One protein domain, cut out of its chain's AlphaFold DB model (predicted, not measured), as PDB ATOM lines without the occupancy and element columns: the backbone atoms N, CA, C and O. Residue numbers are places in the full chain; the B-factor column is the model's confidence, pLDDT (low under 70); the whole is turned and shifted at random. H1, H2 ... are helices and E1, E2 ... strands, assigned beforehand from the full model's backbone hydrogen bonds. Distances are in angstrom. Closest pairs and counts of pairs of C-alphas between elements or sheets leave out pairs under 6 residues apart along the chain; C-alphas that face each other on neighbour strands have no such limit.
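This is residues 3 to 71 of the 72 residues of an uncharacterized protein of Actinoplanes ianthinogenes (UniProt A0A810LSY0). What is the main picture? A strongly twisted antiparallel sheet, the meander E1-E2-E3-E4, each strand beside the one before, has E2 bending by 75 degrees at residue 22; a long loop leads to H1, off the sheet. How large is it? The printed part has 69 residues, mixed class, four named strands then one named helix; it is compact, radius of gyration of the C-alphas 11.3 A, spanning 35 by 28 by 23 A.

Where are the strands? E2 is residues 17 to 27, 24.0 A; E3 30 to 37, 22.1 A; E1 10 to 14, from C-alpha 10 at (-28.962, -42.901, 34.479); E4 40 to 45. Where is the helix? H1, residues 59 to 69, 15.7 A, ends at C-alpha 69, (-19.683, -23.477, 43.640).

How do the strands pair? Three hairpins have backbone atoms within hydrogen-bond range: E2 and E3, N 25 and O 32, 2.8 A; E1 and E2, N 12 and O 19, 3.0 A; E3 and E4, N 35 and O 42, 2.8 A. Where is H1? It is apart from E1, E2 and E3; its every O i to N i+4 pair is within range.

Which link is long? E4 to H1, residues 46 to 58. Any cut or low confidence? The printed part has no cut; no printed residue is under 70.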
ATOM      1  N   GLU A   3     -28.871 -29.019  32.500       84.56
ATOM      2  CA  GLU A   3     -30.223 -29.522  32.174       84.56
ATOM      3  C   GLU A   3     -30.369 -30.079  30.743       84.56
ATOM      4  O   GLU A   3     -31.160 -30.995  30.535       84.56
ATOM      5  N   GLY A   4     -29.604 -29.570  29.771       85.81
ATOM      6  CA  GLY A   4     -29.655 -30.024  28.375       85.81
ATOM      7  C   GLY A   4     -28.455 -30.856  27.920       85.81
ATOM      8  O   GLY A   4     -28.531 -31.485  26.872       85.81
ATOM      9  N   ASP A   5     -27.357 -30.853  28.678       90.94
ATOM     10  CA  ASP A   5     -26.136 -31.584  28.313       90.94
ATOM     11  C   ASP A   5     -26.002 -32.926  29.040       90.94
ATOM     12  O   ASP A   5     -25.259 -33.790  28.583       90.94
ATOM     13  N   LEU A   6     -26.649 -33.088  30.199       94.38
ATOM     14  CA  LEU A   6     -26.567 -34.315  30.982       94.38
ATOM     15  C   LEU A   6     -27.503 -35.373  30.397       94.38
ATOM     16  O   LEU A   6     -28.726 -35.222  30.447       94.38
ATOM     17  N   ALA A   7     -26.932 -36.466  29.897       95.94
ATOM     18  CA  ALA A   7     -27.710 -37.602  29.439       95.94
ATOM     19  C   ALA A   7     -28.499 -38.208  30.603       95.94
ATOM     20  O   ALA A   7     -27.950 -38.535  31.655       95.94
ATOM     21  N   VAL A   8     -29.802 -38.360  30.392       95.19
ATOM     22  CA  VAL A   8     -30.750 -38.992  31.308       95.19
ATOM     23  C   VAL A   8     -31.640 -39.957  30.511       95.19
ATOM     24  O   VAL A   8     -31.919 -39.693  29.340       95.19
ATOM     25  N   PRO A   9     -32.123 -41.057  31.117       96.38
ATOM     26  CA  PRO A   9     -31.911 -41.450  32.507       96.38
ATOM     27  C   PRO A   9     -30.559 -42.138  32.754       96.38
ATOM     28  O   PRO A   9     -30.005 -42.768  31.860       96.38
ATOM     29  N   PHE A  10     -30.069 -42.068  33.992       96.44
ATOM     30  CA  PHE A  10     -28.962 -42.901  34.479       96.44
ATOM     31  C   PHE A  10     -29.172 -43.280  35.947       96.44
ATOM     32  O   PHE A  10     -29.942 -42.631  36.662       96.44
ATOM     33  N   GLU A  11     -28.495 -44.335  36.392       96.62
ATOM     34  CA  GLU A  11     -28.553 -44.816  37.773       96.62
ATOM     35  C   GLU A  11     -27.350 -44.325  38.581       96.62
ATOM     36  O   GLU A  11     -26.237 -44.208  38.073       96.62
ATOM     37  N   THR A  12     -27.584 -44.016  39.853       96.56
ATOM     38  CA  THR A  12     -26.540 -43.726  40.839       96.56
ATOM     39  C   THR A  12     -27.008 -44.152  42.228       96.56
ATOM     40  O   THR A  12     -28.173 -44.499  42.409       96.56
ATOM     41  N   GLU A  13     -26.122 -44.130  43.216       95.94
ATOM     42  CA  GLU A  13     -26.429 -44.537  44.583       95.94
ATOM     43  C   GLU A  13     -26.346 -43.347  45.532       95.94
ATOM     44  O   GLU A  13     -25.277 -42.783  45.738       95.94
ATOM     45  N   VAL A  14     -27.468 -42.978  46.147       94.06
ATOM     46  CA  VAL A  14     -27.533 -41.911  47.148       94.06
ATOM     47  C   VAL A  14     -27.638 -42.551  48.522       94.06
ATOM     48  O   VAL A  14     -28.645 -43.181  48.832       94.06
ATOM     49  N   LEU A  15     -26.614 -42.364  49.359       91.25
ATOM     50  CA  LEU A  15     -26.580 -42.882  50.735       91.25
ATOM     51  C   LEU A  15     -26.852 -44.402  50.821       91.25
ATOM     52  O   LEU A  15     -27.566 -44.845  51.719       91.25
ATOM     53  N   GLY A  16     -26.330 -45.204  49.886       92.88
ATOM     54  CA  GLY A  16     -26.590 -46.650  49.845       92.88
ATOM     55  C   GLY A  16     -27.854 -47.062  49.086       92.88
ATOM     56  O   GLY A  16     -28.135 -48.252  48.973       92.88
ATOM     57  N   VAL A  17     -28.647 -46.105  48.586       94.06
ATOM     58  CA  VAL A  17     -29.924 -46.376  47.913       94.06
ATOM     59  C   VAL A  17     -29.795 -46.128  46.407       94.06
ATOM     60  O   VAL A  17     -29.504 -44.996  46.011       94.06
ATOM     61  N   PRO A  18     -30.047 -47.135  45.547       95.44
ATOM     62  CA  PRO A  18     -30.020 -46.945  44.104       95.44
ATOM     63  C   PRO A  18     -31.183 -46.055  43.666       95.44
ATOM     64  O   PRO A  18     -32.346 -46.310  43.986       95.44
ATOM     65  N   VAL A  19     -30.879 -45.007  42.910       97.31
ATOM     66  CA  VAL A  19     -31.850 -44.057  42.371       97.31
ATOM     67  C   VAL A  19     -31.634 -43.875  40.873       97.31
ATOM     68  O   VAL A  19     -30.507 -43.870  40.382       97.31
ATOM     69  N   THR A  20     -32.716 -43.644  40.137       97.81
ATOM     70  CA  THR A  20     -32.654 -43.232  38.734       97.81
ATOM     71  C   THR A  20     -32.800 -41.719  38.638       97.81
ATOM     72  O   THR A  20     -33.846 -41.168  38.993       97.81
ATOM     73  N   VAL A  21     -31.794 -41.039  38.099       97.44
ATOM     74  CA  VAL A  21     -31.885 -39.624  37.728       97.44
ATOM     75  C   VAL A  21     -32.637 -39.528  36.409       97.44
ATOM     76  O   VAL A  21     -32.205 -40.091  35.408       97.44
ATOM     77  N   ARG A  22     -33.777 -38.831  36.392       96.69
ATOM     78  CA  ARG A  22     -34.620 -38.715  35.185       96.69
ATOM     79  C   ARG A  22     -34.579 -37.353  34.514       96.69
ATOM     80  O   ARG A  22     -34.878 -37.259  33.330       96.69
ATOM     81  N   LYS A  23     -34.268 -36.306  35.272       95.25
ATOM     82  CA  LYS A  23     -34.171 -34.932  34.779       95.25
ATOM     83  C   LYS A  23     -33.328 -34.105  35.742       95.25
ATOM     84  O   LYS A  23     -33.332 -34.387  36.939       95.25
ATOM     85  N   VAL A  24     -32.694 -33.055  35.241       95.19
ATOM     86  CA  VAL A  24     -32.160 -31.961  36.057       95.19
ATOM     87  C   VAL A  24     -32.980 -30.695  35.803       95.19
ATOM     88  O   VAL A  24     -33.309 -30.414  34.660       95.19
ATOM     89  N   ASP A  25     -33.306 -29.951  36.857       94.38
ATOM     90  CA  ASP A  25     -34.028 -28.678  36.784       94.38
ATOM     91  C   ASP A  25     -33.232 -27.562  37.465       94.38
ATOM     92  O   ASP A  25     -32.569 -27.783  38.486       94.38
ATOM     93  N   LEU A  26     -33.382 -26.335  36.968       92.94
ATOM     94  CA  LEU A  26     -33.002 -25.133  37.703       92.94
ATOM     95  C   LEU A  26     -34.135 -24.694  38.645       92.94
ATOM     96  O   LEU A  26     -35.280 -24.519  38.228       92.94
ATOM     97  N   ARG A  27     -33.816 -24.480  39.923       91.94
ATOM     98  CA  ARG A  27     -34.730 -23.942  40.943       91.94
ATOM     99  C   ARG A  27     -34.129 -22.707  41.607       91.94
ATOM    100  O   ARG A  27     -32.947 -22.412  41.446       91.94
ATOM    101  N   SER A  28     -34.928 -22.007  42.412       91.75
ATOM    102  CA  SER A  28     -34.454 -20.869  43.217       91.75
ATOM    103  C   SER A  28     -33.336 -21.246  44.197       91.75
ATOM    104  O   SER A  28     -32.509 -20.406  44.528       91.75
ATOM    105  N   SER A  29     -33.278 -22.511  44.626       88.56
ATOM    106  CA  SER A  29     -32.222 -23.068  45.481       88.56
ATOM    107  C   SER A  29     -30.990 -23.571  44.713       88.56
ATOM    108  O   SER A  29     -30.110 -24.178  45.314       88.56
ATOM    109  N   GLY A  30     -30.936 -23.379  43.390       91.62
ATOM    110  CA  GLY A  30     -29.889 -23.905  42.514       91.62
ATOM    111  C   GLY A  30     -30.348 -25.086  41.654       91.62
ATOM    112  O   GLY A  30     -31.540 -25.310  41.447       91.62
ATOM    113  N   ILE A  31     -29.382 -25.829  41.113       94.00
ATOM    114  CA  ILE A  31     -29.628 -26.941  40.185       94.00
ATOM    115  C   ILE A  31     -29.907 -28.233  40.969       94.00
ATOM    116  O   ILE A  31     -29.117 -28.619  41.835       94.00
ATOM    117  N   VAL A  32     -31.000 -28.929  40.639       96.38
ATOM    118  CA  VAL A  32     -31.412 -30.182  41.293       96.38
ATOM    119  C   VAL A  32     -31.644 -31.309  40.289       96.38
ATOM    120  O   VAL A  32     -32.188 -31.089  39.213       96.38
ATOM    121  N   ALA A  33     -31.285 -32.532  40.659       96.56
ATOM    122  CA  ALA A  33     -31.640 -33.757  39.962       96.56
ATOM    123  C   ALA A  33     -32.940 -34.340  40.532       96.56
ATOM    124  O   ALA A  33     -33.088 -34.491  41.744       96.56
ATOM    125  N   ASN A  34     -33.882 -34.685  39.658       96.94
ATOM    126  CA  ASN A  34     -35.080 -35.432  40.023       96.94
ATOM    127  C   ASN A  34     -34.757 -36.924  39.997       96.94
ATOM    128  O   ASN A  34     -34.661 -37.546  38.932       96.94
ATOM    129  N   CYS A  35     -34.596 -37.471  41.193       97.12
ATOM    130  CA  CYS A  35     -34.255 -38.856  41.446       97.12
ATOM    131  C   CYS A  35     -35.518 -39.656  41.764       97.12
ATOM    132  O   CYS A  35     -36.413 -39.197  42.479       97.12
ATOM    133  N   HIS A  36     -35.588 -40.861  41.217       97.75
ATOM    134  CA  HIS A  36     -36.678 -41.802  41.424       97.75
ATOM    135  C   HIS A  36     -36.143 -43.081  42.062       97.75
ATOM    136  O   HIS A  36     -35.147 -43.628  41.599       97.75
ATOM    137  N   HIS A  37     -36.847 -43.569  43.077       95.50
ATOM    138  CA  HIS A  37     -36.639 -44.889  43.665       95.50
ATOM    139  C   HIS A  37     -38.011 -45.506  43.921       95.50
ATOM    140  O   HIS A  37     -38.782 -44.994  44.733       95.50
ATOM    141  N   ASP A  38     -38.358 -46.551  43.172       92.38
ATOM    142  CA  ASP A  38     -39.702 -47.130  43.145       92.38
ATOM    143  C   ASP A  38     -40.809 -46.071  42.954       92.38
ATOM    144  O   ASP A  38     -40.948 -45.456  41.892       92.38
ATOM    145  N   ARG A  39     -41.625 -45.853  43.992       92.75
ATOM    146  CA  ARG A  39     -42.714 -44.866  44.019       92.75
ATOM    147  C   ARG A  39     -42.273 -43.508  44.568       92.75
ATOM    148  O   ARG A  39     -43.031 -42.544  44.459       92.75
ATOM    149  N   LEU A  40     -41.080 -43.425  45.148       93.38
ATOM    150  CA  LEU A  40     -40.534 -42.213  45.737       93.38
ATOM    151  C   LEU A  40     -39.886 -41.343  44.663       93.38
ATOM    152  O   LEU A  40     -39.217 -41.821  43.744       93.38
ATOM    153  N   ARG A  41     -40.107 -40.037  44.794       95.69
ATOM    154  CA  ARG A  41     -39.545 -39.003  43.928       95.69
ATOM    155  C   ARG A  41     -38.917 -37.952  44.821       95.69
ATOM    156  O   ARG A  41     -39.603 -37.401  45.680       95.69
ATOM    157  N   GLN A  42     -37.641 -37.675  44.611       95.12
ATOM    158  CA  GLN A  42     -36.896 -36.730  45.426       95.12
ATOM    159  C   GLN A  42     -36.052 -35.824  44.541       95.12
ATOM    160  O   GLN A  42     -35.390 -36.280  43.614       95.12
ATOM    161  N   ALA A  43     -36.077 -34.530  44.843       96.25
ATOM    162  CA  ALA A  43     -35.137 -33.583  44.269       96.25
ATOM    163  C   ALA A  43     -33.868 -33.571  45.129       96.25
ATOM    164  O   ALA A  43     -33.946 -33.333  46.335       96.25
ATOM    165  N   ILE A  44     -32.718 -33.831  44.514       95.56
ATOM    166  CA  ILE A  44     -31.402 -33.834  45.160       95.56
ATOM    167  C   ILE A  44     -30.567 -32.730  44.524       95.56
ATOM    168  O   ILE A  44     -30.536 -32.610  43.302       95.56
ATOM    169  N   GLY A  45     -29.902 -31.900  45.328       95.44
ATOM    170  CA  GLY A  45     -29.001 -30.878  44.802       95.44
ATOM    171  C   GLY A  45     -27.891 -31.517  43.970       95.44
ATOM    172  O   GLY A  45     -27.310 -32.517  44.374       95.44
ATOM    173  N   VAL A  46     -27.558 -30.945  42.811       94.00
ATOM    174  CA  VAL A  46     -26.489 -31.498  41.954       94.00
ATOM    175  C   VAL A  46     -25.124 -31.499  42.655       94.00
ATOM    176  O   VAL A  46     -24.259 -32.313  42.340       94.00
ATOM    177  N   LEU A  47     -24.936 -30.632  43.653       93.94
ATOM    178  CA  LEU A  47     -23.745 -30.638  44.502       93.94
ATOM    179  C   LEU A  47     -23.654 -31.910  45.356       93.94
ATOM    180  O   LEU A  47     -22.564 -32.467  45.474       93.94
ATOM    181  N   ASP A  48     -24.790 -32.427  45.822       93.75
ATOM    182  CA  ASP A  48     -24.901 -33.621  46.667       93.75
ATOM    183  C   ASP A  48     -25.131 -34.909  45.863       93.75
ATOM    184  O   ASP A  48     -25.174 -35.991  46.438       93.75
ATOM    185  N   LEU A  49     -25.287 -34.813  44.536       94.69
ATOM    186  CA  LEU A  49     -25.581 -35.956  43.671       94.69
ATOM    187  C   LEU A  49     -24.311 -36.781  43.384       94.69
ATOM    188  O   LEU A  49     -23.440 -36.317  42.640       94.69
ATOM    189  N   PRO A  50     -24.167 -38.001  43.916       94.19
ATOM    190  CA  PRO A  50     -23.059 -38.873  43.548       94.19
ATOM    191  C   PRO A  50     -23.106 -39.206  42.050       94.19
ATOM    192  O   PRO A  50     -24.169 -39.230  41.431       94.19
ATOM    193  N   LEU A  51     -21.933 -39.407  41.451       93.06
ATOM    194  CA  LEU A  51     -21.817 -39.852  40.062       93.06
ATOM    195  C   LEU A  51     -21.476 -41.345  40.058       93.06
ATOM    196  O   LEU A  51     -20.643 -41.751  40.867       93.06
ATOM    197  N   PRO A  52     -22.105 -42.155  39.189       92.69
ATOM    198  CA  PRO A  52     -21.727 -43.556  39.032       92.69
ATOM    199  C   PRO A  52     -20.322 -43.680  38.423       92.69
ATOM    200  O   PRO A  52     -19.856 -42.758  37.747       92.69
ATOM    201  N   ASP A  53     -19.683 -44.841  38.600       89.06
ATOM    202  CA  ASP A  53     -18.358 -45.138  38.027       89.06
ATOM    203  C   ASP A  53     -18.341 -44.965  36.501       89.06
ATOM    204  O   ASP A  53     -17.416 -44.386  35.928       89.06
ATOM    205  N   LEU A  54     -19.408 -45.424  35.840       91.56
ATOM    206  CA  LEU A  54     -19.661 -45.151  34.429       91.56
ATOM    207  C   LEU A  54     -20.493 -43.877  34.307       91.56
ATOM    208  O   LEU A  54     -21.722 -43.910  34.256       91.56
ATOM    209  N   ALA A  55     -19.795 -42.745  34.289       91.12
ATOM    210  CA  ALA A  55     -20.426 -41.438  34.225       91.12
ATOM    211  C   ALA A  55     -21.246 -41.262  32.926       91.12
ATOM    212  O   ALA A  55     -20.752 -41.584  31.839       91.12
ATOM    213  N   PRO A  56     -22.472 -40.709  33.005       94.00
ATOM    214  CA  PRO A  56     -23.270 -40.406  31.821       94.00
ATOM    215  C   PRO A  56     -22.628 -39.287  30.993       94.00
ATOM    216  O   PRO A  56     -21.846 -38.469  31.495       94.00
ATOM    217  N   GLU A  57     -23.004 -39.205  29.717       95.44
ATOM    218  CA  GLU A  57     -22.620 -38.070  28.879       95.44
ATOM    219  C   GLU A  57     -23.043 -36.749  29.545       95.44
ATOM    220  O   GLU A  57     -24.093 -36.648  30.178       95.44
ATOM    221  N   GLY A  58     -22.165 -35.746  29.485       93.19
ATOM    222  CA  GLY A  58     -22.396 -34.455  30.129       93.19
ATOM    223  C   GLY A  58     -22.145 -34.403  31.639       93.19
ATOM    224  O   GLY A  58     -22.151 -33.302  32.193       93.19
ATOM    225  N   ALA A  59     -21.813 -35.515  32.315       94.44
ATOM    226  CA  ALA A  59     -21.482 -35.521  33.749       94.44
ATOM    227  C   ALA A  59     -20.337 -34.560  34.122       94.44
ATOM    228  O   ALA A  59     -20.298 -34.025  35.231       94.44
ATOM    229  N   ARG A  60     -19.436 -34.254  33.177       93.31
ATOM    230  CA  ARG A  60     -18.380 -33.239  33.350       93.31
ATOM    231  C   ARG A  60     -18.920 -31.868  33.770       93.31
ATOM    232  O   ARG A  60     -18.236 -31.134  34.477       93.31
ATOM    233  N   TRP A  61     -20.146 -31.524  33.372       93.06
ATOM    234  CA  TRP A  61     -20.773 -30.261  33.749       93.06
ATOM    235  C   TRP A  61     -21.175 -30.227  35.225       93.06
ATOM    236  O   TRP A  61     -21.075 -29.170  35.839       93.06
ATOM    237  N   ILE A  62     -21.537 -31.372  35.818       93.62
ATOM    238  CA  ILE A  62     -21.752 -31.499  37.269       93.62
ATOM    239  C   ILE A  62     -20.444 -31.203  38.013       93.62
ATOM    240  O   ILE A  62     -20.437 -30.420  38.962       93.62
ATOM    241  N   GLY A  63     -19.325 -31.763  37.540       92.19
ATOM    242  CA  GLY A  63     -17.994 -31.476  38.081       92.19
ATOM    243  C   GLY A  63     -17.609 -29.996  37.971       92.19
ATOM    244  O   GLY A  63     -17.178 -29.400  38.953       92.19
ATOM    245  N   ALA A  64     -17.832 -29.377  36.808       92.44
ATOM    246  CA  ALA A  64     -17.572 -27.951  36.602       92.44
ATOM    247  C   ALA A  64     -18.429 -27.060  37.520       92.44
ATOM    248  O   ALA A  64     -17.924 -26.096  38.092       92.44
ATOM    249  N   TYR A  65     -19.708 -27.399  37.707       92.50
ATOM    250  CA  TYR A  65     -20.594 -26.658  38.603       92.50
ATOM    251  C   TYR A  65     -20.181 -26.794  40.071       92.50
ATOM    252  O   TYR A  65     -20.175 -25.800  40.793       92.50
ATOM    253  N   ARG A  66     -19.765 -27.992  40.501       92.75
ATOM    254  CA  ARG A  66     -19.171 -28.208  41.830       92.75
ATOM    255  C   ARG A  66     -17.920 -27.365  42.044       92.75
ATOM    256  O   ARG A  66     -17.759 -26.788  43.112       92.75
ATOM    257  N   TRP A  67     -17.060 -27.285  41.033       92.56
ATOM    258  CA  TRP A  67     -15.832 -26.498  41.098       92.56
ATOM    259  C   TRP A  67     -16.125 -24.999  41.245       92.56
ATOM    260  O   TRP A  67     -15.640 -24.374  42.183       92.56
ATOM    261  N   TRP A  68     -17.022 -24.466  40.409       91.00
ATOM    262  CA  TRP A  68     -17.477 -23.077  40.504       91.00
ATOM    263  C   TRP A  68     -18.133 -22.766  41.860       91.00
ATOM    264  O   TRP A  68     -17.823 -21.754  42.484       91.00
ATOM    265  N   ALA A  69     -19.004 -23.653  42.356       91.25
ATOM    266  CA  ALA A  69     -19.683 -23.477  43.640       91.25
ATOM    267  C   ALA A  69     -18.721 -23.532  44.843       91.25
ATOM    268  O   ALA A  69     -18.992 -22.917  45.872       91.25
ATOM    269  N   ALA A  70     -17.592 -24.234  44.711       89.81
ATOM    270  CA  ALA A  70     -16.534 -24.267  45.718       89.81
ATOM    271  C   ALA A  70     -15.686 -22.976  45.762       89.81
ATOM    272  O   ALA A  70     -14.815 -22.857  46.625       89.81
ATOM    273  N   GLY A  71     -15.921 -22.011  44.862       83.62
ATOM    274  CA  GLY A  71     -15.214 -20.726  44.829       83.62
ATOM    275  C   GLY A  71     -13.757 -20.823  44.364       83.62
ATOM    276  O   GLY A  71     -12.942 -19.979  44.743       83.62
TER     277      GLY A  71